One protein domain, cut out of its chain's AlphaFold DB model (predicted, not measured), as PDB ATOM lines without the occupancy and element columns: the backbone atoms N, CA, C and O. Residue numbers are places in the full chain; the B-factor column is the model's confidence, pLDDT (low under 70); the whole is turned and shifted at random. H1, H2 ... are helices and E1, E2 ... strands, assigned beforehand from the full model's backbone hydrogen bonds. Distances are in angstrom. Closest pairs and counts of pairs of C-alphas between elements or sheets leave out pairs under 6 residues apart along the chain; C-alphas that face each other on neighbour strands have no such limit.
ATOM      1  N   MET A   1      69.563  -4.939 -13.427       65.19
ATOM      2  CA  MET A   1      70.326  -6.133 -13.850       65.19
ATOM      3  C   MET A   1      69.593  -6.785 -15.017       65.19
ATOM      4  O   MET A   1      68.364  -6.754 -15.017       65.19
ATOM      5  N   THR A   2      70.294  -7.297 -16.029       72.56
ATOM      6  CA  THR A   2      69.659  -7.913 -17.214       72.56
ATOM      7  C   THR A   2      69.379  -9.395 -16.946       72.56
ATOM      8  O   THR A   2      70.085 -10.039 -16.168       72.56
ATOM      9  N   LYS A   3      68.335  -9.965 -17.564       78.06
ATOM     10  CA  LYS A   3      68.099 -11.418 -17.517       78.06
ATOM     11  C   LYS A   3      69.130 -12.127 -18.390       78.06
ATOM     12  O   LYS A   3      69.251 -11.791 -19.565       78.06
ATOM     13  N   VAL A   4      69.783 -13.162 -17.857       80.00
ATOM     14  CA  VAL A   4      70.808 -13.931 -18.594       80.00
ATOM     15  C   VAL A   4      70.303 -14.457 -19.942       80.00
ATOM     16  O   VAL A   4      71.028 -14.456 -20.924       80.00
ATOM     17  N   THR A   5      69.027 -14.836 -20.025       78.19
ATOM     18  CA  THR A   5      68.424 -15.440 -21.220       78.19
ATOM     19  C   THR A   5      68.286 -14.483 -22.405       78.19
ATOM     20  O   THR A   5      68.005 -14.941 -23.508       78.19
ATOM     21  N   VAL A   6      68.418 -13.169 -22.186       80.31
ATOM     22  CA  VAL A   6      68.376 -12.167 -23.263       80.31
ATOM     23  C   VAL A   6      69.662 -12.229 -24.082       80.31
ATOM     24  O   VAL A   6      69.600 -12.318 -25.305       80.31
ATOM     25  N   ASP A   7      70.809 -12.273 -23.404       82.50
ATOM     26  CA  ASP A   7      72.128 -12.309 -24.049       82.50
ATOM     27  C   ASP A   7      72.584 -13.748 -24.349       82.50
ATOM     28  O   ASP A   7      73.359 -13.998 -25.275       82.50
ATOM     29  N   TYR A   8      72.046 -14.712 -23.598       88.00
ATOM     30  CA  TYR A   8      72.329 -16.139 -23.717       88.00
ATOM     31  C   TYR A   8      71.041 -16.954 -23.937       88.00
ATOM     32  O   TYR A   8      70.601 -17.680 -23.042       88.00
ATOM     33  N   PRO A   9      70.404 -16.871 -25.122       91.12
ATOM     34  CA  PRO A   9      69.410 -17.858 -25.536       91.12
ATOM     35  C   PRO A   9      70.018 -19.267 -25.572       91.12
ATOM     36  O   PRO A   9      71.173 -19.422 -25.967       91.12
ATOM     37  N   SER A  10      69.241 -20.306 -25.244       88.50
ATOM     38  CA  SER A  10      69.766 -21.675 -25.080       88.50
ATOM     39  C   SER A  10      70.535 -22.203 -26.297       88.50
ATOM     40  O   SER A  10      71.606 -22.795 -26.145       88.50
ATOM     41  N   SER A  11      70.045 -21.932 -27.510       89.31
ATOM     42  CA  SER A  11      70.720 -22.307 -28.758       89.31
ATOM     43  C   SER A  11      72.076 -21.609 -28.929       89.31
ATOM     44  O   SER A  11      73.049 -22.233 -29.357       89.31
ATOM     45  N   ILE A  12      72.170 -20.331 -28.548       92.75
ATOM     46  CA  ILE A  12      73.415 -19.559 -28.584       92.75
ATOM     47  C   ILE A  12      74.374 -20.063 -27.507       92.75
ATOM     48  O   ILE A  12      75.547 -20.268 -27.808       92.75
ATOM     49  N   SER A  13      73.887 -20.321 -26.292       94.12
ATOM     50  CA  SER A  13      74.691 -20.832 -25.178       94.12
ATOM     51  C   SER A  13      75.348 -22.162 -25.514       94.12
ATOM     52  O   SER A  13      76.562 -22.295 -25.380       94.12
ATOM     53  N   ARG A  14      74.578 -23.131 -26.028       95.50
ATOM     54  CA  ARG A  14      75.121 -24.440 -26.419       95.50
ATOM     55  C   ARG A  14      76.145 -24.320 -27.538       95.50
ATOM     56  O   ARG A  14      77.186 -24.965 -27.466       95.50
ATOM     57  N   ARG A  15      75.895 -23.470 -28.539       95.25
ATOM     58  CA  ARG A  15      76.858 -23.226 -29.623       95.25
ATOM     59  C   ARG A  15      78.144 -22.580 -29.106       95.25
ATOM     60  O   ARG A  15      79.222 -23.020 -29.484       95.25
ATOM     61  N   LYS A  16      78.041 -21.570 -28.235       95.75
ATOM     62  CA  LYS A  16      79.199 -20.923 -27.597       95.75
ATOM     63  C   LYS A  16      80.035 -21.942 -26.825       95.75
ATOM     64  O   LYS A  16      81.231 -22.034 -27.066       95.75
ATOM     65  N   LEU A  17      79.396 -22.748 -25.977       96.56
ATOM     66  CA  LEU A  17      80.068 -23.794 -25.203       96.56
ATOM     67  C   LEU A  17      80.696 -24.869 -26.097       96.56
ATOM     68  O   LEU A  17      81.839 -25.249 -25.875       96.56
ATOM     69  N   SER A  18      79.985 -25.313 -27.136       95.56
ATOM     70  CA  SER A  18      80.502 -26.323 -28.067       95.56
ATOM     71  C   SER A  18      81.715 -25.818 -28.843       95.56
ATOM     72  O   SER A  18      82.648 -26.572 -29.082       95.56
ATOM     73  N   ASN A  19      81.724 -24.535 -29.212       96.44
ATOM     74  CA  ASN A  19      82.874 -23.916 -29.862       96.44
ATOM     75  C   ASN A  19      84.044 -23.728 -28.890       96.44
ATOM     76  O   ASN A  19      85.186 -23.944 -29.281       96.44
ATOM     77  N   LEU A  20      83.759 -23.329 -27.646       96.62
ATOM     78  CA  LEU A  20      84.765 -23.085 -26.615       96.62
ATOM     79  C   LEU A  20      85.510 -24.365 -26.213       96.62
ATOM     80  O   LEU A  20      86.712 -24.324 -25.980       96.62
ATOM     81  N   PHE A  21      84.797 -25.490 -26.156       96.38
ATOM     82  CA  PHE A  21      85.336 -26.794 -25.770       96.38
ATOM     83  C   PHE A  21      85.400 -27.779 -26.947       96.38
ATOM     84  O   PHE A  21      85.288 -28.989 -26.752       96.38
ATOM     85  N   ASN A  22      85.562 -27.285 -28.179       95.19
ATOM     86  CA  ASN A  22      85.526 -28.120 -29.386       95.19
ATOM     87  C   ASN A  22      86.620 -29.206 -29.421       95.19
ATOM     88  O   ASN A  22      86.465 -30.225 -30.091       95.19
ATOM     89  N   HIS A  23      87.704 -28.997 -28.678       93.38
ATOM     90  CA  HIS A  23      88.844 -29.893 -28.530       93.38
ATOM     91  C   HIS A  23      88.653 -30.941 -27.433       93.38
ATOM     92  O   HIS A  23      89.481 -31.839 -27.310       93.38
ATOM     93  N   SER A  24      87.580 -30.852 -26.641       95.88
ATOM     94  CA  SER A  24      87.311 -31.757 -25.524       95.88
ATOM     95  C   SER A  24      85.992 -32.510 -25.725       95.88
ATOM     96  O   SER A  24      84.928 -32.028 -25.323       95.88
ATOM     97  N   PRO A  25      86.033 -33.736 -26.284       95.50
ATOM     98  CA  PRO A  25      84.858 -34.603 -26.369       95.50
ATOM     99  C   PRO A  25      84.190 -34.833 -25.007       95.50
ATOM    100  O   PRO A  25      82.965 -34.906 -24.923       95.50
ATOM    101  N   PHE A  26      84.992 -34.886 -23.938       95.00
ATOM    102  CA  PHE A  26      84.521 -34.997 -22.562       95.00
ATOM    103  C   PHE A  26      83.588 -33.837 -22.184       95.00
ATOM    104  O   PHE A  26      82.435 -34.064 -21.815       95.00
ATOM    105  N   MET A  27      84.037 -32.589 -22.354       96.06
ATOM    106  CA  MET A  27      83.203 -31.418 -22.063       96.06
ATOM    107  C   MET A  27      81.974 -31.347 -22.961       96.06
ATOM    108  O   MET A  27      80.893 -31.014 -22.477       96.06
ATOM    109  N   LEU A  28      82.107 -31.685 -24.247       96.38
ATOM    110  CA  LEU A  28      80.970 -31.720 -25.169       96.38
ATOM    111  C   LEU A  28      79.890 -32.705 -24.702       96.38
ATOM    112  O   LEU A  28      78.706 -32.370 -24.763       96.38
ATOM    113  N   SER A  29      80.285 -33.867 -24.173       96.31
ATOM    114  CA  SER A  29      79.354 -34.822 -23.564       96.31
ATOM    115  C   SER A  29      78.648 -34.225 -22.345       96.31
ATOM    116  O   SER A  29      77.425 -34.297 -22.251       96.31
ATOM    117  N   LEU A  30      79.383 -33.564 -21.440       95.75
ATOM    118  CA  LEU A  30      78.772 -32.915 -20.272       95.75
ATOM    119  C   LEU A  30      77.782 -31.816 -20.683       95.75
ATOM    120  O   LEU A  30      76.686 -31.729 -20.135       95.75
ATOM    121  N   ILE A  31      78.147 -30.988 -21.667       95.50
ATOM    122  CA  ILE A  31      77.299 -29.909 -22.195       95.50
ATOM    123  C   ILE A  31      76.036 -30.474 -22.851       95.50
ATOM    124  O   ILE A  31      74.960 -29.880 -22.736       95.50
ATOM    125  N   HIS A  32      76.145 -31.609 -23.543       95.19
ATOM    126  CA  HIS A  32      74.998 -32.289 -24.132       95.19
ATOM    127  C   HIS A  32      73.986 -32.713 -23.055       95.19
ATOM    128  O   HIS A  32      72.790 -32.459 -23.213       95.19
ATOM    129  N   ASP A  33      74.466 -33.236 -21.926       95.94
ATOM    130  CA  ASP A  33      73.634 -33.733 -20.821       95.94
ATOM    131  C   ASP A  33      73.041 -32.627 -19.926       95.94
ATOM    132  O   ASP A  33      72.191 -32.890 -19.065       95.94
ATOM    133  N   MET A  34      73.469 -31.377 -20.107       95.62
ATOM    134  CA  MET A  34      72.917 -30.226 -19.395       95.62
ATOM    135  C   MET A  34      71.522 -29.860 -19.901       95.62
ATOM    136  O   MET A  34      71.236 -29.896 -21.099       95.62
ATOM    137  N   CYS A  35      70.660 -29.394 -18.996       95.62
ATOM    138  CA  CYS A  35      69.438 -28.696 -19.382       95.62
ATOM    139  C   CYS A  35      69.736 -27.240 -19.779       95.62
ATOM    140  O   CYS A  35      70.800 -26.691 -19.485       95.62
ATOM    141  N   ASP A  36      68.772 -26.578 -20.413       94.88
ATOM    142  CA  ASP A  36      68.985 -25.240 -20.970       94.88
ATOM    143  C   ASP A  36      69.403 -24.205 -19.923       94.88
ATOM    144  O   ASP A  36      70.335 -23.445 -20.162       94.88
ATOM    145  N   SER A  37      68.802 -24.201 -18.728       94.31
ATOM    146  CA  SER A  37      69.207 -23.257 -17.677       94.31
ATOM    147  C   SER A  37      70.651 -23.464 -17.215       94.31
ATOM    148  O   SER A  37      71.321 -22.492 -16.877       94.31
ATOM    149  N   GLN A  38      71.140 -24.708 -17.214       96.00
ATOM    150  CA  GLN A  38      72.523 -25.029 -16.847       96.00
ATOM    151  C   GLN A  38      73.488 -24.553 -17.932       96.00
ATOM    152  O   GLN A  38      74.434 -23.834 -17.624       96.00
ATOM    153  N   ALA A  39      73.198 -24.867 -19.199       96.38
ATOM    154  CA  ALA A  39      74.014 -24.435 -20.333       96.38
ATOM    155  C   ALA A  39      74.061 -22.902 -20.464       96.38
ATOM    156  O   ALA A  39      75.112 -22.337 -20.748       96.38
ATOM    157  N   ILE A  40      72.942 -22.215 -20.221       96.19
ATOM    158  CA  ILE A  40      72.865 -20.748 -20.256       96.19
ATOM    159  C   ILE A  40      73.766 -20.123 -19.188       96.19
ATOM    160  O   ILE A  40      74.571 -19.247 -19.500       96.19
ATOM    161  N   VAL A  41      73.649 -20.584 -17.939       96.44
ATOM    162  CA  VAL A  41      74.446 -20.063 -16.821       96.44
ATOM    163  C   VAL A  41      75.929 -20.379 -17.007       96.44
ATOM    164  O   VAL A  41      76.764 -19.502 -16.795       96.44
ATOM    165  N   LEU A  42      76.260 -21.593 -17.455       96.94
ATOM    166  CA  LEU A  42      77.641 -21.976 -17.730       96.94
ATOM    167  C   LEU A  42      78.255 -21.124 -18.845       96.94
ATOM    168  O   LEU A  42      79.350 -20.605 -18.663       96.94
ATOM    169  N   ALA A  43      77.543 -20.919 -19.957       96.81
ATOM    170  CA  ALA A  43      78.027 -20.095 -21.066       96.81
ATOM    171  C   ALA A  43      78.356 -18.664 -20.623       96.81
ATOM    172  O   ALA A  43      79.394 -18.135 -21.010       96.81
ATOM    173  N   ALA A  44      77.509 -18.062 -19.783       96.12
ATOM    174  CA  ALA A  44      77.777 -16.743 -19.224       96.12
ATOM    175  C   ALA A  44      79.036 -16.746 -18.340       96.12
ATOM    176  O   ALA A  44      79.923 -15.913 -18.524       96.12
ATOM    177  N   MET A  45      79.159 -17.711 -17.422       96.56
ATOM    178  CA  MET A  45      80.320 -17.790 -16.528       96.56
ATOM    179  C   MET A  45      81.632 -18.078 -17.265       96.56
ATOM    180  O   MET A  45      82.661 -17.521 -16.893       96.56
ATOM    181  N   CYS A  46      81.605 -18.886 -18.329       96.06
ATOM    182  CA  CYS A  46      82.774 -19.140 -19.174       96.06
ATOM    183  C   CYS A  46      83.258 -17.890 -19.927       96.06
ATOM    184  O   CYS A  46      84.431 -17.806 -20.271       96.06
ATOM    185  N   GLU A  47      82.386 -16.902 -20.149       94.00
ATOM    186  CA  GLU A  47      82.753 -15.587 -20.698       94.00
ATOM    187  C   GLU A  47      83.139 -14.575 -19.599       94.00
ATOM    188  O   GLU A  47      83.154 -13.365 -19.831       94.00
ATOM    189  N   GLY A  48      83.432 -15.059 -18.388       93.19
ATOM    190  CA  GLY A  48      83.860 -14.246 -17.249       93.19
ATOM    191  C   GLY A  48      82.730 -13.468 -16.574       93.19
ATOM    192  O   GLY A  48      82.996 -12.602 -15.741       93.19
ATOM    193  N   LYS A  49      81.469 -13.750 -16.919       94.62
ATOM    194  CA  LYS A  49      80.310 -13.076 -16.325       94.62
ATOM    195  C   LYS A  49      79.978 -13.666 -14.965       94.62
ATOM    196  O   LYS A  49      80.095 -14.869 -14.733       94.62
ATOM    197  N   CYS A  50      79.501 -12.817 -14.067       93.69
ATOM    198  CA  CYS A  50      79.038 -13.224 -12.753       93.69
ATOM    199  C   CYS A  50      77.509 -13.199 -12.662       93.69
ATOM    200  O   CYS A  50      76.830 -12.297 -13.156       93.69
ATOM    201  N   VAL A  51      76.960 -14.219 -12.009       93.62
ATOM    202  CA  VAL A  51      75.517 -14.433 -11.884       93.62
ATOM    203  C   VAL A  51      75.093 -14.387 -10.422       93.62
ATOM    204  O   VAL A  51      75.828 -14.800  -9.520       93.62
ATOM    205  N   THR A  52      73.883 -13.907 -10.163       92.06
ATOM    206  CA  THR A  52      73.302 -13.899  -8.818       92.06
ATOM    207  C   THR A  52      71.809 -14.220  -8.848       92.06
ATOM    208  O   THR A  52      71.136 -14.077  -9.866       92.06
ATOM    209  N   SER A  53      71.290 -14.702  -7.720       88.44
ATOM    210  CA  SER A  53      69.849 -14.832  -7.478       88.44
ATOM    211  C   SER A  53      69.271 -13.631  -6.739       88.44
ATOM    212  O   SER A  53      68.066 -13.572  -6.523       88.44
ATOM    213  N   ALA A  54      70.130 -12.748  -6.234       76.88
ATOM    214  CA  ALA A  54      69.708 -11.541  -5.557       76.88
ATOM    215  C   ALA A  54      69.489 -10.451  -6.602       76.88
ATOM    216  O   ALA A  54      70.348 -10.242  -7.447       76.88
ATOM    217  N   GLY A  55      68.348  -9.768  -6.538       68.44
ATOM    218  CA  GLY A  55      68.030  -8.686  -7.468       68.44
ATOM    219  C   GLY A  55      68.913  -7.444  -7.294       68.44
ATOM    220  O   GLY A  55      70.108  -7.519  -7.024       68.44
ATOM    221  N   ASN A  56      68.314  -6.262  -7.432       60.78
ATOM    222  CA  ASN A  56      68.988  -4.974  -7.676       60.78
ATOM    223  C   ASN A  56      69.889  -4.387  -6.553       60.78
ATOM    224  O   ASN A  56      69.913  -3.175  -6.368       60.78
ATOM    225  N   ARG A  57      70.650  -5.185  -5.797       68.19
ATOM    226  CA  ARG A  57      71.558  -4.697  -4.735       68.19
ATOM    227  C   ARG A  57      72.960  -5.304  -4.761       68.19
ATOM    228  O   ARG A  57      73.737  -5.067  -3.840       68.19
ATOM    229  N   ILE A  58      73.290  -6.072  -5.797       77.50
ATOM    230  CA  ILE A  58      74.622  -6.655  -5.979       77.50
ATOM    231  C   ILE A  58      75.176  -6.264  -7.338       77.50
ATOM    232  O   ILE A  58      74.460  -6.272  -8.334       77.50
ATOM    233  N   GLU A  59      76.474  -5.982  -7.374       80.62
ATOM    234  CA  GLU A  59      77.244  -5.862  -8.603       80.62
ATOM    235  C   GLU A  59      77.484  -7.258  -9.206       80.62
ATOM    236  O   GLU A  59      78.453  -7.961  -8.881       80.62
ATOM    237  N   ALA A  60      76.518  -7.685 -10.018       85.44
ATOM    238  CA  ALA A  60      76.573  -8.879 -10.846       85.44
ATOM    239  C   ALA A  60      76.050  -8.574 -12.257       85.44
ATOM    240  O   ALA A  60      75.191  -7.703 -12.420       85.44
ATOM    241  N   ASP A  61      76.551  -9.290 -13.265       88.00
ATOM    242  CA  ASP A  61      76.158  -9.075 -14.662       88.00
ATOM    243  C   ASP A  61      74.701  -9.501 -14.898       88.00
ATOM    244  O   ASP A  61      73.931  -8.791 -15.554       88.00
ATOM    245  N   TYR A  62      74.302 -10.641 -14.319       89.38
ATOM    246  CA  TYR A  62      72.992 -11.238 -14.570       89.38
ATOM    247  C   TYR A  62      72.261 -11.720 -13.323       89.38
ATOM    248  O   TYR A  62      72.837 -12.338 -12.422       89.38
ATOM    249  N   GLU A  63      70.941 -11.536 -13.359       88.94
ATOM    250  CA  GLU A  63      70.015 -12.122 -12.397       88.94
ATOM    251  C   GLU A  63      69.418 -13.413 -12.967       88.94
ATOM    252  O   GLU A  63      68.914 -13.446 -14.099       88.94
ATOM    253  N   VAL A  64      69.464 -14.486 -12.176       88.62
ATOM    254  CA  VAL A  64      68.997 -15.818 -12.572       88.62
ATOM    255  C   VAL A  64      68.030 -16.377 -11.534       88.62
ATOM    256  O   VAL A  64      68.353 -16.563 -10.359       88.62
ATOM    257  N   THR A  65      66.821 -16.712 -11.982       87.25
ATOM    258  CA  THR A  65      65.814 -17.365 -11.141       87.25
ATOM    259  C   THR A  65      66.207 -18.819 -10.872       87.25
ATOM    260  O   THR A  65      66.673 -19.511 -11.772       87.25
ATOM    261  N   LYS A  66      65.998 -19.309  -9.641       87.69
ATOM    262  CA  LYS A  66      66.386 -20.673  -9.212       87.69
ATOM    263  C   LYS A  66      67.888 -20.975  -9.370       87.69
ATOM    264  O   LYS A  66      68.268 -22.142  -9.453       87.69
ATOM    265  N   LEU A  67      68.745 -19.946  -9.346       92.12
ATOM    266  CA  LEU A  67      70.196 -20.095  -9.508       92.12
ATOM    267  C   LEU A  67      70.801 -21.131  -8.558       92.12
ATOM    268  O   LEU A  67      71.650 -21.895  -8.982       92.12
ATOM    269  N   ALA A  68      70.342 -21.205  -7.305       91.19
ATOM    270  CA  ALA A  68      70.871 -22.157  -6.329       91.19
ATOM    271  C   ALA A  68      70.813 -23.616  -6.818       91.19
ATOM    272  O   ALA A  68      71.790 -24.337  -6.668       91.19
ATOM    273  N   ALA A  69      69.710 -24.025  -7.454       93.44
ATOM    274  CA  ALA A  69      69.576 -25.371  -8.007       93.44
ATOM    275  C   ALA A  69      70.463 -25.573  -9.244       93.44
ATOM    276  O   ALA A  69      71.004 -26.652  -9.449       93.44
ATOM    277  N   VAL A  70      70.634 -24.534 -10.066       95.88
ATOM    278  CA  VAL A  70      71.531 -24.598 -11.227       95.88
ATOM    279  C   VAL A  70      72.983 -24.742 -10.775       95.88
ATOM    280  O   VAL A  70      73.673 -25.631 -11.260       95.88
ATOM    281  N   ILE A  71      73.428 -23.916  -9.822       96.12
ATOM    282  CA  ILE A  71      74.784 -23.978  -9.269       96.12
ATOM    283  C   ILE A  71      75.042 -25.320  -8.591       96.12
ATOM    284  O   ILE A  71      76.087 -25.906  -8.839       96.12
ATOM    285  N   ASP A  72      74.089 -25.838  -7.813       94.44
ATOM    286  CA  ASP A  72      74.224 -27.150  -7.173       94.44
ATOM    287  C   ASP A  72      74.493 -28.259  -8.199       94.44
ATOM    288  O   ASP A  72      75.410 -29.057  -8.028       94.44
ATOM    289  N   VAL A  73      73.771 -28.263  -9.324       96.00
ATOM    290  CA  VAL A  73      74.012 -29.242 -10.389       96.00
ATOM    291  C   VAL A  73      75.371 -29.016 -11.067       96.00
ATOM    292  O   VAL A  73      76.093 -29.982 -11.314       96.00
ATOM    293  N   LEU A  74      75.754 -27.768 -11.354       96.44
ATOM    294  CA  LEU A  74      77.058 -27.476 -11.965       96.44
ATOM    295  C   LEU A  74      78.227 -27.895 -11.052       96.44
ATOM    296  O   LEU A  74      79.185 -28.486 -11.541       96.44
ATOM    297  N   GLU A  75      78.134 -27.648  -9.744       94.62
ATOM    298  CA  GLU A  75      79.182 -27.966  -8.762       94.62
ATOM    299  C   GLU A  75      79.218 -29.447  -8.369       94.62
ATOM    300  O   GLU A  75      80.301 -30.007  -8.209       94.62
ATOM    301  N   ASN A  76      78.059 -30.088  -8.186       92.19
ATOM    302  CA  ASN A  76      77.983 -31.410  -7.550       92.19
ATOM    303  C   ASN A  76      77.647 -32.554  -8.511       92.19
ATOM    304  O   ASN A  76      77.924 -33.701  -8.173       92.19
ATOM    305  N   LYS A  77      77.055 -32.272  -9.680       94.25
ATOM    306  CA  LYS A  77      76.803 -33.289 -10.718       94.25
ATOM    307  C   LYS A  77      77.840 -33.225 -11.833       94.25
ATOM    308  O   LYS A  77      78.307 -34.260 -12.284       94.25
ATOM    309  N   PHE A  78      78.165 -32.018 -12.295       95.81
ATOM    310  CA  PHE A  78      79.132 -31.813 -13.377       95.81
ATOM    311  C   PHE A  78      80.538 -31.456 -12.875       95.81
ATOM    312  O   PHE A  78      81.451 -31.337 -13.685       95.81
ATOM    313  N   TYR A  79      80.711 -31.285 -11.559       96.19
ATOM    314  CA  TYR A  79      81.987 -30.981 -10.897       96.19
ATOM    315  C   TYR A  79      82.765 -29.812 -11.514       96.19
ATOM    316  O   TYR A  79      83.996 -29.784 -11.518       96.19
ATOM    317  N   LEU A  80      82.038 -28.809 -12.011       96.50
ATOM    318  CA  LEU A  80      82.630 -27.621 -12.608       96.50
ATOM    319  C   LEU A  80      83.156 -26.671 -11.519       96.50
ATOM    320  O   LEU A  80      82.556 -26.558 -10.445       96.50
ATOM    321  N   PRO A  81      84.262 -25.954 -11.780       94.75
ATOM    322  CA  PRO A  81      84.903 -25.064 -10.818       94.75
ATOM    323  C   PRO A  81      84.147 -23.732 -10.681       94.75
ATOM    324  O   PRO A  81      84.619 -22.669 -11.083       94.75
ATOM    325  N   VAL A  82      82.957 -23.781 -10.089       96.06
ATOM    326  CA  VAL A  82      82.198 -22.579  -9.736       96.06
ATOM    327  C   VAL A  82      82.707 -22.030  -8.403       96.06
ATOM    328  O   VAL A  82      82.925 -22.756  -7.433       96.06
ATOM    329  N   SER A  83      82.908 -20.717  -8.355       94.44
ATOM    330  CA  SER A  83      83.317 -19.980  -7.166       94.44
ATOM    331  C   SER A  83      82.167 -19.138  -6.632       94.44
ATOM    332  O   SER A  83      81.552 -18.356  -7.357       94.44
ATOM    333  N   ARG A  84      81.912 -19.257  -5.325       93.50
ATOM    334  CA  ARG A  84      80.899 -18.476  -4.608       93.50
ATOM    335  C   ARG A  84      81.540 -17.311  -3.858       93.50
ATOM    336  O   ARG A  84      82.242 -17.517  -2.870       93.50
ATOM    337  N   VAL A  85      81.204 -16.085  -4.248       91.50
ATOM    338  CA  VAL A  85      81.642 -14.858  -3.571       91.50
ATOM    339  C   VAL A  85      80.503 -14.321  -2.713       91.50
ATOM    340  O   VAL A  85      79.423 -14.007  -3.216       91.50
ATOM    341  N   LYS A  86      80.735 -14.231  -1.400       89.50
ATOM    342  CA  LYS A  86      79.775 -13.667  -0.443       89.50
ATOM    343  C   LYS A  86      79.933 -12.153  -0.392       89.50
ATOM    344  O   LYS A  86      81.038 -11.662  -0.193       89.50
ATOM    345  N   ILE A  87      78.823 -11.442  -0.529       84.50
ATOM    346  CA  ILE A  87      78.778  -9.983  -0.514       84.50
ATOM    347  C   ILE A  87      77.872  -9.562   0.645       84.50
ATOM    348  O   ILE A  87      76.691  -9.930   0.656       84.50
ATOM    349  N   PRO A  88      78.405  -8.836   1.642       80.12
ATOM    350  CA  PRO A  88      77.586  -8.210   2.667       80.12
ATOM    351  C   PRO A  88      76.763  -7.094   2.025       80.12
ATOM    352  O   PRO A  88      77.326  -6.168   1.446       80.12
ATOM    353  N   THR A  89      75.441  -7.171   2.124       74.62
ATOM    354  CA  THR A  89      74.541  -6.113   1.663       74.62
ATOM    355  C   THR A  89      73.699  -5.596   2.820       74.62
ATOM    356  O   THR A  89      73.239  -6.350   3.679       74.62
ATOM    357  N   ALA A  90      73.506  -4.279   2.867       69.56
ATOM    358  CA  ALA A  90      72.569  -3.668   3.796       69.56
ATOM    359  C   ALA A  90      71.147  -3.847   3.248       69.56
ATOM    360  O   ALA A  90      70.884  -3.536   2.083       69.56
ATOM    361  N   SER A  91      70.226  -4.373   4.059       64.94
ATOM    362  CA  SER A  91      68.806  -4.301   3.719       64.94
ATOM    363  C   SER A  91      68.246  -2.937   4.113       64.94
ATOM    364  O   SER A  91      68.593  -2.401   5.165       64.94
ATOM    365  N   ASP A  92      67.317  -2.419   3.313       62.94
ATOM    366  CA  ASP A  92      66.553  -1.200   3.618       62.94
ATOM    367  C   ASP A  92      65.811  -1.273   4.970       62.94
ATOM    368  O   ASP A  92      65.441  -0.249   5.533       62.94
ATOM    369  N   THR A  93      65.625  -2.477   5.520       66.31
ATOM    370  CA  THR A  93      65.010  -2.747   6.831       66.31
ATOM    371  C   THR A  93      66.007  -2.783   8.001       66.31
ATOM    372  O   THR A  93      65.648  -3.203   9.097       66.31
ATOM    373  N   GLY A  94      67.264  -2.378   7.800       56.03
ATOM    374  CA  GLY A  94      68.270  -2.241   8.867       56.03
ATOM    375  C   GLY A  94      68.990  -3.535   9.273       56.03
ATOM    376  O   GLY A  94      69.942  -3.487  10.048       56.03
ATOM    377  N   GLY A  95      68.594  -4.690   8.729       63.19
ATOM    378  CA  GLY A  95      69.319  -5.956   8.889       63.19
ATOM    379  C   GLY A  95      70.384  -6.144   7.805       63.19
ATOM    380  O   GLY A  95      70.096  -5.959   6.622       63.19
ATOM    381  N   GLY A  96      71.607  -6.529   8.175       68.25
ATOM    382  CA  GLY A  96      72.626  -6.949   7.208       68.25
ATOM    383  C   GLY A  96      72.287  -8.322   6.628       68.25
ATOM    384  O   GLY A  96      72.125  -9.288   7.373       68.25
ATOM    385  N   THR A  97      72.185  -8.431   5.305       75.88
ATOM    386  CA  THR A  97      71.972  -9.704   4.607       75.88
ATOM    387  C   THR A  97      73.236 -10.110   3.866       75.88
ATOM    388  O   THR A  97      73.851  -9.298   3.185       75.88
ATOM    389  N   ILE A  98      73.636 -11.377   3.969       80.38
ATOM    390  CA  ILE A  98      74.721 -11.908   3.139       80.38
ATOM    391  C   ILE A  98      74.094 -12.460   1.872       80.38
ATOM    392  O   ILE A  98      73.347 -13.439   1.915       80.38
ATOM    393  N   GLN A  99      74.431 -11.857   0.743       85.06
ATOM    394  CA  GLN A  99      74.058 -12.380  -0.558       85.06
ATOM    395  C   GLN A  99      75.282 -12.981  -1.258       85.06
ATOM    396  O   GLN A  99      76.404 -12.913  -0.752       85.06
ATOM    397  N   ALA A 100      75.072 -13.659  -2.386       89.00
ATOM    398  CA  ALA A 100      76.144 -14.339  -3.100       89.00
ATOM    399  C   ALA A 100      76.077 -14.067  -4.601       89.00
ATOM    400  O   ALA A 100      74.991 -14.051  -5.190       89.00
ATOM    401  N   LYS A 101      77.252 -13.911  -5.207       92.25
ATOM    402  CA  LYS A 101      77.443 -14.022  -6.651       92.25
ATOM    403  C   LYS A 101      78.312 -15.232  -6.964       92.25
ATOM    404  O   LYS A 101      79.127 -15.642  -6.133       92.25
ATOM    405  N   TYR A 102      78.117 -15.789  -8.147       95.19
ATOM    406  CA  TYR A 102      78.824 -16.965  -8.628       95.19
ATOM    407  C   TYR A 102      79.534 -16.629  -9.932       95.19
ATOM    408  O   TYR A 102      78.995 -15.889 -10.757       95.19
ATOM    409  N   LEU A 103      80.750 -17.139 -10.087       96.19
ATOM    410  CA  LEU A 103      81.556 -17.006 -11.297       96.19
ATOM    411  C   LEU A 103      82.504 -18.201 -11.432       96.19
ATOM    412  O   LEU A 103      82.787 -18.872 -10.440       96.19
ATOM    413  N   ILE A 104      83.040 -18.423 -12.628       96.81
ATOM    414  CA  ILE A 104      84.261 -19.216 -12.810       96.81
ATOM    415  C   ILE A 104      85.415 -18.214 -12.845       96.81
ATOM    416  O   ILE A 104      85.334 -17.207 -13.548       96.81
ATOM    417  N   THR A 105      86.442 -18.424 -12.021       95.56
ATOM    418  CA  THR A 105      87.585 -17.502 -11.983       95.56
ATOM    419  C   THR A 105      88.387 -17.595 -13.277       95.56
ATOM    420  O   THR A 105      88.361 -18.621 -13.948       95.56
ATOM    421  N   GLU A 106      89.128 -16.545 -13.622       94.94
ATOM    422  CA  GLU A 106      89.975 -16.561 -14.821       94.94
ATOM    423  C   GLU A 106      90.988 -17.715 -14.785       94.94
ATOM    424  O   GLU A 106      91.155 -18.423 -15.772       94.94
ATOM    425  N   ASN A 107      91.577 -17.974 -13.614       95.81
ATOM    426  CA  ASN A 107      92.490 -19.095 -13.409       95.81
ATOM    427  C   ASN A 107      91.793 -20.456 -13.587       95.81
ATOM    428  O   ASN A 107      92.312 -21.326 -14.276       95.81
ATOM    429  N   ASP A 108      90.601 -20.645 -13.008       95.69
ATOM    430  CA  ASP A 108      89.830 -21.881 -13.212       95.69
ATOM    431  C   ASP A 108      89.419 -22.059 -14.684       95.69
ATOM    432  O   ASP A 108      89.396 -23.187 -15.176       95.69
ATOM    433  N   MET A 109      89.121 -20.967 -15.402       96.25
ATOM    434  CA  MET A 109      88.816 -21.014 -16.834       96.25
ATOM    435  C   MET A 109      90.031 -21.409 -17.672       96.25
ATOM    436  O   MET A 109      89.881 -22.218 -18.583       96.25
ATOM    437  N   GLN A 110      91.219 -20.875 -17.376       96.00
ATOM    438  CA  GLN A 110      92.449 -21.269 -18.069       96.00
ATOM    439  C   GLN A 110      92.696 -22.774 -17.916       96.00
ATOM    440  O   GLN A 110      92.849 -23.473 -18.915       96.00
ATOM    441  N   LEU A 111      92.593 -23.293 -16.688       95.81
ATOM    442  CA  LEU A 111      92.743 -24.725 -16.417       95.81
ATOM    443  C   LEU A 111      91.685 -25.577 -17.140       95.81
ATOM    444  O   LEU A 111      92.007 -26.631 -17.681       95.81
ATOM    445  N   LEU A 112      90.427 -25.121 -17.179       95.06
ATOM    446  CA  LEU A 112      89.341 -25.784 -17.915       95.06
ATOM    447  C   LEU A 112      89.587 -25.843 -19.426       95.06
ATOM    448  O   LEU A 112      89.130 -26.777 -20.078       95.06
ATOM    449  N   LEU A 113      90.235 -24.831 -20.003       95.19
ATOM    450  CA  LEU A 113      90.543 -24.805 -21.431       95.19
ATOM    451  C   LEU A 113      91.751 -25.678 -21.769       95.19
ATOM    452  O   LEU A 113      91.769 -26.278 -22.842       95.19
ATOM    453  N   GLU A 114      92.728 -25.767 -20.868       95.81
ATOM    454  CA  GLU A 114      93.921 -26.597 -21.040       95.81
ATOM    455  C   GLU A 114      93.620 -28.092 -20.878       95.81
ATOM    456  O   GLU A 114      93.907 -28.874 -21.783       95.81
ATOM    457  N   ASP A 115      93.025 -28.489 -19.749       95.81
ATOM    458  CA  ASP A 115      92.728 -29.890 -19.424       95.81
ATOM    459  C   ASP A 115      91.433 -30.006 -18.593       95.81
ATOM    460  O   ASP A 115      91.459 -30.136 -17.361       95.81
ATOM    461  N   PRO A 116      90.260 -29.952 -19.250       94.81
ATOM    462  CA  PRO A 116      88.983 -29.968 -18.548       94.81
ATOM    463  C   PRO A 116      88.720 -31.275 -17.794       94.81
ATOM    464  O   PRO A 116      88.085 -31.247 -16.740       94.81
ATOM    465  N   GLU A 117      89.186 -32.415 -18.309       95.31
ATOM    466  CA  GLU A 117      88.941 -33.721 -17.692       95.31
ATOM    467  C   GLU A 117      89.671 -33.824 -16.349       95.31
ATOM    468  O   GLU A 117      89.063 -34.176 -15.336       95.31
ATOM    469  N   SER A 118      90.944 -33.422 -16.308       95.81
ATOM    470  CA  SER A 118      91.718 -33.387 -15.064       95.81
ATOM    471  C   SER A 118      91.102 -32.447 -14.026       95.81
ATOM    472  O   SER A 118      90.976 -32.819 -12.854       95.81
ATOM    473  N   VAL A 119      90.635 -31.262 -14.444       96.19
ATOM    474  CA  VAL A 119      89.957 -30.313 -13.544       96.19
ATOM    475  C   VAL A 119      88.687 -30.925 -12.956       96.19
ATOM    476  O   VAL A 119      88.505 -30.898 -11.736       96.19
ATOM    477  N   VAL A 120      87.824 -31.505 -13.792       95.38
ATOM    478  CA  VAL A 120      86.551 -32.099 -13.354       95.38
ATOM    479  C   VAL A 120      86.796 -33.294 -12.426       95.38
ATOM    480  O   VAL A 120      86.221 -33.341 -11.338       95.38
ATOM    481  N   LEU A 121      87.726 -34.194 -12.764       95.06
ATOM    482  CA  LEU A 121      88.099 -35.332 -11.911       95.06
ATOM    483  C   LEU A 121      88.707 -34.889 -10.574       95.06
ATOM    484  O   LEU A 121      88.426 -35.469  -9.521       95.06
ATOM    485  N   MET A 122      89.545 -33.850 -10.577       95.81
ATOM    486  CA  MET A 122      90.093 -33.283  -9.346       95.81
ATOM    487  C   MET A 122      88.972 -32.734  -8.456       95.81
ATOM    488  O   MET A 122      88.957 -32.987  -7.247       95.81
ATOM    489  N   ARG A 123      88.020 -31.996  -9.037       94.12
ATOM    490  CA  ARG A 123      86.882 -31.420  -8.311       94.12
ATOM    491  C   ARG A 123      85.947 -32.500  -7.768       94.12
ATOM    492  O   ARG A 123      85.559 -32.406  -6.603       94.12
ATOM    493  N   GLU A 124      85.680 -33.551  -8.537       95.00
ATOM    494  CA  GLU A 124      84.924 -34.727  -8.093       95.00
ATOM    495  C   GLU A 124      85.581 -35.385  -6.872       95.00
ATOM    496  O   GLU A 124      84.948 -35.547  -5.825       95.00
ATOM    497  N   ARG A 125      86.887 -35.678  -6.948       94.75
ATOM    498  CA  ARG A 125      87.642 -36.259  -5.823       94.75
ATOM    499  C   ARG A 125      87.564 -35.391  -4.571       94.75
ATOM    500  O   ARG A 125      87.395 -35.909  -3.465       94.75
ATOM    501  N   LEU A 126      87.668 -34.069  -4.721       93.31
ATOM    502  CA  LEU A 126      87.533 -33.132  -3.605       93.31
ATOM    503  C   LEU A 126      86.118 -33.142  -3.011       93.31
ATOM    504  O   LEU A 126      85.980 -33.086  -1.786       93.31
ATOM    505  N   ALA A 127      85.077 -33.220  -3.842       90.31
ATOM    506  CA  ALA A 127      83.691 -33.304  -3.388       90.31
ATOM    507  C   ALA A 127      83.442 -34.594  -2.588       90.31
ATOM    508  O   ALA A 127      82.952 -34.537  -1.456       90.31
ATOM    509  N   LEU A 128      83.882 -35.739  -3.114       91.56
ATOM    510  CA  LEU A 128      83.774 -37.042  -2.449       91.56
ATOM    511  C   LEU A 128      84.570 -37.097  -1.138       91.56
ATOM    512  O   LEU A 128      84.083 -37.603  -0.126       91.56
ATOM    513  N   SER A 129      85.767 -36.510  -1.110       93.75
ATOM    514  CA  SER A 129      86.583 -36.420   0.107       93.75
ATOM    515  C   SER A 129      85.906 -35.585   1.204       93.75
ATOM    516  O   SER A 129      85.888 -35.971   2.381       93.75
ATOM    517  N   LYS A 130      85.273 -34.462   0.832       91.12
ATOM    518  CA  LYS A 130      84.487 -33.636   1.765       91.12
ATOM    519  C   LYS A 130      83.266 -34.382   2.296       91.12
ATOM    520  O   LYS A 130      82.965 -34.257   3.486       91.12
ATOM    521  N   LEU A 131      82.586 -35.143   1.437       91.31
ATOM    522  CA  LEU A 131      81.447 -35.977   1.813       91.31
ATOM    523  C   LEU A 131      81.866 -37.026   2.848       91.31
ATOM    524  O   LEU A 131      81.338 -37.030   3.959       91.31
ATOM    525  N   LYS A 132      82.919 -37.795   2.550       93.19
ATOM    526  CA  LYS A 132      83.503 -38.769   3.481       93.19
ATOM    527  C   LYS A 132      83.874 -38.130   4.821       93.19
ATOM    528  O   LYS A 132      83.465 -38.604   5.873       93.19
ATOM    529  N   SER A 133      84.567 -36.992   4.791       94.12
ATOM    530  CA  SER A 133      84.964 -36.260   6.005       94.12
ATOM    531  C   SER A 133      83.767 -35.757   6.829       94.12
ATOM    532  O   SER A 133      83.851 -35.585   8.048       94.12
ATOM    533  N   ARG A 134      82.637 -35.444   6.186       93.69
ATOM    534  CA  ARG A 134      81.392 -35.087   6.878       93.69
ATOM    535  C   ARG A 134      80.785 -36.316   7.547       93.69
ATOM    536  O   ARG A 134      80.441 -36.232   8.723       93.69
ATOM    537  N   ASP A 135      80.699 -37.423   6.829       93.25
ATOM    538  CA  ASP A 135      80.062 -38.641   7.322       93.25
ATOM    539  C   ASP A 135      80.886 -39.267   8.462       93.25
ATOM    540  O   ASP A 135      80.328 -39.645   9.490       93.25
ATOM    541  N   GLU A 136      82.219 -39.208   8.388       93.56
ATOM    542  CA  GLU A 136      83.113 -39.556   9.500       93.56
ATOM    543  C   GLU A 136      82.865 -38.698  10.750       93.56
ATOM    544  O   GLU A 136      82.894 -39.203  11.873       93.56
ATOM    545  N   ARG A 137      82.598 -37.393  10.592       94.62
ATOM    546  CA  ARG A 137      82.240 -36.525  11.727       94.62
ATOM    547  C   ARG A 137      80.888 -36.906  12.321       94.62
ATOM    548  O   ARG A 137      80.751 -36.867  13.541       94.62
ATOM    549  N   CYS A 138      79.911 -37.270  11.494       93.69
ATOM    550  CA  CYS A 138      78.619 -37.767  11.966       93.69
ATOM    551  C   CYS A 138      78.785 -39.076  12.748       93.69
ATOM    552  O   CYS A 138      78.275 -39.175  13.862       93.69
ATOM    553  N   LEU A 139      79.574 -40.021  12.228       92.56
ATOM    554  CA  LEU A 139      79.870 -41.283  12.904       92.56
ATOM    555  C   LEU A 139      80.581 -41.057  14.245       92.56
ATOM    556  O   LEU A 139      80.165 -41.605  15.262       92.56
ATOM    557  N   LYS A 140      81.599 -40.186  14.282       93.88
ATOM    558  CA  LYS A 140      82.289 -39.814  15.530       93.88
ATOM    559  C   LYS A 140      81.329 -39.238  16.569       93.88
ATOM    560  O   LYS A 140      81.424 -39.597  17.740       93.88
ATOM    561  N   ARG A 141      80.395 -38.372  16.156       95.19
ATOM    562  CA  ARG A 141      79.365 -37.835  17.061       95.19
ATOM    563  C   ARG A 141      78.457 -38.939  17.586       95.19
ATOM    564  O   ARG A 141      78.231 -38.992  18.790       95.19
ATOM    565  N   LEU A 142      77.991 -39.833  16.718       94.00
ATOM    566  CA  LEU A 142      77.127 -40.943  17.110       94.00
ATOM    567  C   LEU A 142      77.803 -41.836  18.165       94.00
ATOM    568  O   LEU A 142      77.222 -42.085  19.220       94.00
ATOM    569  N   VAL A 143      79.065 -42.213  17.929       95.56
ATOM    570  CA  VAL A 143      79.878 -42.991  18.880       95.56
ATOM    571  C   VAL A 143      80.091 -42.231  20.189       95.56
ATOM    572  O   VAL A 143      80.007 -42.830  21.255       95.56
ATOM    573  N   SER A 144      80.320 -40.914  20.142       95.25
ATOM    574  CA  SER A 144      80.510 -40.112  21.360       95.25
ATOM    575  C   SER A 144      79.257 -40.002  22.236       95.25
ATOM    576  O   SER A 144      79.385 -39.882  23.449       95.25
ATOM    577  N   VAL A 145      78.059 -40.040  21.639       95.94
ATOM    578  CA  VAL A 145      76.783 -39.882  22.359       95.94
ATOM    579  C   VAL A 145      76.267 -41.213  22.900       95.94
ATOM    580  O   VAL A 145      75.793 -41.264  24.030       95.94
ATOM    581  N   HIS A 146      76.353 -42.284  22.108       94.12
ATOM    582  CA  HIS A 146      75.734 -43.573  22.438       94.12
ATOM    583  C   HIS A 146      76.738 -44.640  22.894       94.12
ATOM    584  O   HIS A 146      76.335 -45.700  23.365       94.12
ATOM    585  N   GLY A 147      78.038 -44.363  22.789       94.50
ATOM    586  CA  GLY A 147      79.090 -45.343  23.032       94.50
ATOM    587  C   GLY A 147      79.299 -46.275  21.838       94.50
ATOM    588  O   GLY A 147      78.406 -46.510  21.025       94.50
ATOM    589  N   TYR A 148      80.517 -46.804  21.718       94.25
ATOM    590  CA  TYR A 148      80.904 -47.659  20.595       94.25
ATOM    591  C   TYR A 148      80.036 -48.920  20.490       94.25
ATOM    592  O   TYR A 148      79.540 -49.225  19.408       94.25
ATOM    593  N   ASP A 149      79.805 -49.610  21.610       94.31
ATOM    594  CA  ASP A 149      79.114 -50.905  21.626       94.31
ATOM    595  C   ASP A 149      77.657 -50.808  21.150       94.31
ATOM    596  O   ASP A 149      77.160 -51.692  20.452       94.31
ATOM    597  N   GLU A 150      76.966 -49.717  21.485       91.81
ATOM    598  CA  GLU A 150      75.579 -49.493  21.069       91.81
ATOM    599  C   GLU A 150      75.473 -49.172  19.577       91.81
ATOM    600  O   GLU A 150      74.634 -49.723  18.858       91.81
ATOM    601  N   VAL A 151      76.378 -48.324  19.083       93.06
ATOM    602  CA  VAL A 151      76.468 -48.010  17.654       93.06
ATOM    603  C   VAL A 151      76.826 -49.259  16.856       93.06
ATOM    604  O   VAL A 151      76.205 -49.528  15.832       93.06
ATOM    605  N   PHE A 152      77.779 -50.055  17.337       92.00
ATOM    606  CA  PHE A 152      78.188 -51.295  16.689       92.00
ATOM    607  C   PHE A 152      77.040 -52.314  16.617       92.00
ATOM    608  O   PHE A 152      76.786 -52.859  15.543       92.00
ATOM    609  N   ARG A 153      76.279 -52.505  17.705       92.44
ATOM    610  CA  ARG A 153      75.071 -53.354  17.702       92.44
ATOM    611  C   ARG A 153      74.019 -52.865  16.706       92.44
ATOM    612  O   ARG A 153      73.439 -53.672  15.985       92.44
ATOM    613  N   THR A 154      73.811 -51.552  16.629       90.19
ATOM    614  CA  THR A 154      72.876 -50.947  15.667       90.19
ATOM    615  C   THR A 154      73.318 -51.207  14.225       90.19
ATOM    616  O   THR A 154      72.501 -51.593  13.394       90.19
ATOM    617  N   LEU A 155      74.611 -51.046  13.925       89.12
ATOM    618  CA  LEU A 155      75.166 -51.320  12.595       89.12
ATOM    619  C   LEU A 155      75.026 -52.800  12.209       89.12
ATOM    620  O   LEU A 155      74.619 -53.086  11.088       89.12
ATOM    621  N   GLN A 156      75.285 -53.730  13.134       88.69
ATOM    622  CA  GLN A 156      75.081 -55.165  12.893       88.69
ATOM    623  C   GLN A 156      73.613 -55.510  12.608       88.69
ATOM    624  O   GLN A 156      73.331 -56.308  11.720       88.69
ATOM    625  N   ALA A 157      72.669 -54.901  13.330       87.19
ATOM    626  CA  ALA A 157      71.243 -55.127  13.096       87.19
ATOM    627  C   ALA A 157      70.776 -54.602  11.724       87.19
ATOM    628  O   ALA A 157      69.920 -55.217  11.089       87.19
ATOM    629  N   LEU A 158      71.347 -53.485  11.259       85.50
ATOM    630  CA  LEU A 158      71.064 -52.924   9.933       85.50
ATOM    631  C   LEU A 158      71.617 -53.794   8.795       85.50
ATOM    632  O   LEU A 158      70.970 -53.903   7.756       85.50
ATOM    633  N   ASP A 159      72.774 -54.426   8.991       72.12
ATOM    634  CA  ASP A 159      73.390 -55.323   8.002       72.12
ATOM    635  C   ASP A 159      72.492 -56.546   7.723       72.12
ATOM    636  O   ASP A 159      72.153 -56.848   6.580       72.12
ATOM    637  N   VAL A 160      71.957 -57.157   8.788       63.12
ATOM    638  CA  VAL A 160      71.006 -58.284   8.707       63.12
ATOM    639  C   VAL A 160      69.689 -57.893   8.011       63.12
ATOM    640  O   VAL A 160      69.064 -58.711   7.330       63.12
ATOM    641  N   ALA A 161      69.256 -56.637   8.154       61.25
ATOM    642  CA  ALA A 161      68.053 -56.127   7.497       61.25
ATOM    643  C   ALA A 161      68.251 -55.880   5.987       61.25
ATOM    644  O   ALA A 161      67.304 -56.021   5.221       61.25
ATOM    645  N   ASN A 162      69.461 -55.555   5.527       57.53
ATOM    646  CA  ASN A 162      69.724 -55.363   4.096       57.53
ATOM    647  C   ASN A 162      69.864 -56.690   3.333       57.53
ATOM    648  O   ASN A 162      69.408 -56.785   2.192       57.53
ATOM    649  N   ASP A 163      70.386 -57.739   3.973       54.81
ATOM    650  CA  ASP A 163      70.455 -59.089   3.390       54.81
ATOM    651  C   ASP A 163      69.072 -59.723   3.146       54.81
ATOM    652  O   ASP A 163      68.932 -60.622   2.312       54.81
ATOM    653  N   SER A 164      68.031 -59.246   3.836       53.06
ATOM    654  CA  SER A 164      66.647 -59.694   3.630       53.06
ATOM    655  C   SER A 164      65.938 -58.980   2.472       53.06
ATOM    656  O   SER A 164      65.039 -59.568   1.882       53.06
ATOM    657  N   PHE A 165      66.380 -57.788   2.055       50.31
ATOM    658  CA  PHE A 165      65.866 -57.127   0.843       50.31
ATOM    659  C   PHE A 165      66.475 -57.675  -0.461       50.31
ATOM    660  O   PHE A 165      65.896 -57.496  -1.530       50.31
TER     661      PHE A 165
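AT A GLANCE: This is residues 1 to 165 of the 170 residues of an uncharacterized protein of Enterobacter cloacae complex sp. 743-2DZ2F-22B (UniProt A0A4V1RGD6). A helical body with H4 at its core continues into one long helix, H7, which runs out as an arm; at its far end H8 folds back and makes a V with it. In the body H1, H2 and H5 pack round H4, with H3 beside H2 and H6 near the start of H7, while a long two-stranded hairpin, E1 and E2, reaches away from these helices. Residues 129 to 138 of H7 and 153 to 165 of H8 stick out. The printed part has 165 residues with eight named helices and two named strands, in the order H1 H2 H3 H4 H5 E1 E2 H6 H7 H8; the sheet, E1 - E2, is antiparallel, and the class is mostly helix. The whole is loose, with a radius of gyration of the C-alphas of 20.8 A and spans of 60 by 51 by 30 A.

IN THESE COORDINATES: Find C-alpha 4 at (70.808, -13.931, -18.594), where H1, residues 4 to 7, begins. H2 follows as residues 10 to 20, 15.1 A from first to last C-alpha, then H3 as residues 25 to 33, 12.6 A, and H4 as residues 36 to 46, 15.2 A. Residues 47 to 66 hold no named element, and H5 takes residues 67 to 76, 13.9 A. Next read E1, residues 83 to 90, 22.4 A, and E2, residues 96 to 103, 22.9 A. H6 is residues 106 to 114, 12.4 A. From C-alpha 116 at (88.983, -29.968, -18.548), H7 runs 45.2 A to C-alpha 146 at (75.734, -43.573, 22.438). H8, residues 148 to 165, spans 26.6 A and ends at C-alpha 165, (65.866, -57.127, 0.843).

HOW THE PARTS SIT: Start at the hub, H4, which touches three helices. H1 touches it, the closest C-alphas being those of Thr 5 and Ile 40, 7.0 A apart. H2 touches it at a steep tilt of 43 degrees, the same way, closest at the C-alphas of Ser 13 and Ile 40, 5.3 A. H5 touches it about perpendicular, at 75 degrees, closest at the C-alphas of Gln 38 and Val 70, 5.7 A. H2 and H3 form a helical hairpin with a shallow tilt of 11 degrees, opposite ways; their closest C-alphas, of Ser 18 and Leu 28, are 6.1 A apart. H5 and E2 are near each other, with 6 pairs of C-alphas within 10 A. Look across the hairpin of E1 and E2, antiparallel at 152 degrees: N 85 and O 101 are 2.8 A apart and N 97 and O 89 2.8 A, both within hydrogen-bond range. H6 is close but not clearly touching H7, with the C-alphas of Leu 112 and Val 119 6.3 A apart. H3 and H7 touch only at their ends, H7 with residues 116 to 117 alone; the C-alphas of Phe 26 and Glu 117 come closest, at 6.7 A. H8 is close but not clearly touching H7, at a steep tilt of 60 degrees, opposite ways, closest at the C-alphas of Val 143 and Val 151, 6.2 A. Every O i to N i+4 pair is within hydrogen-bond range in H2, H3, H4, H5, H6 and H7; in H8 12 of 14 are, and H1 is too short for such a pair.

THE WHOLE: The two C-alphas farthest apart, those of Val 6 and Asp 149, are 60.3 A apart. The printed part has no cut. The link from H4 to H5, 20 residues, is long, and in it residues 62 to 63 pair, parallel, with residues 2 to 3. The mean pLDDT of the printed part is 89.1; look for values under 70 at residue 1, residues 55 to 57, 90 to 96 and 160 to 165.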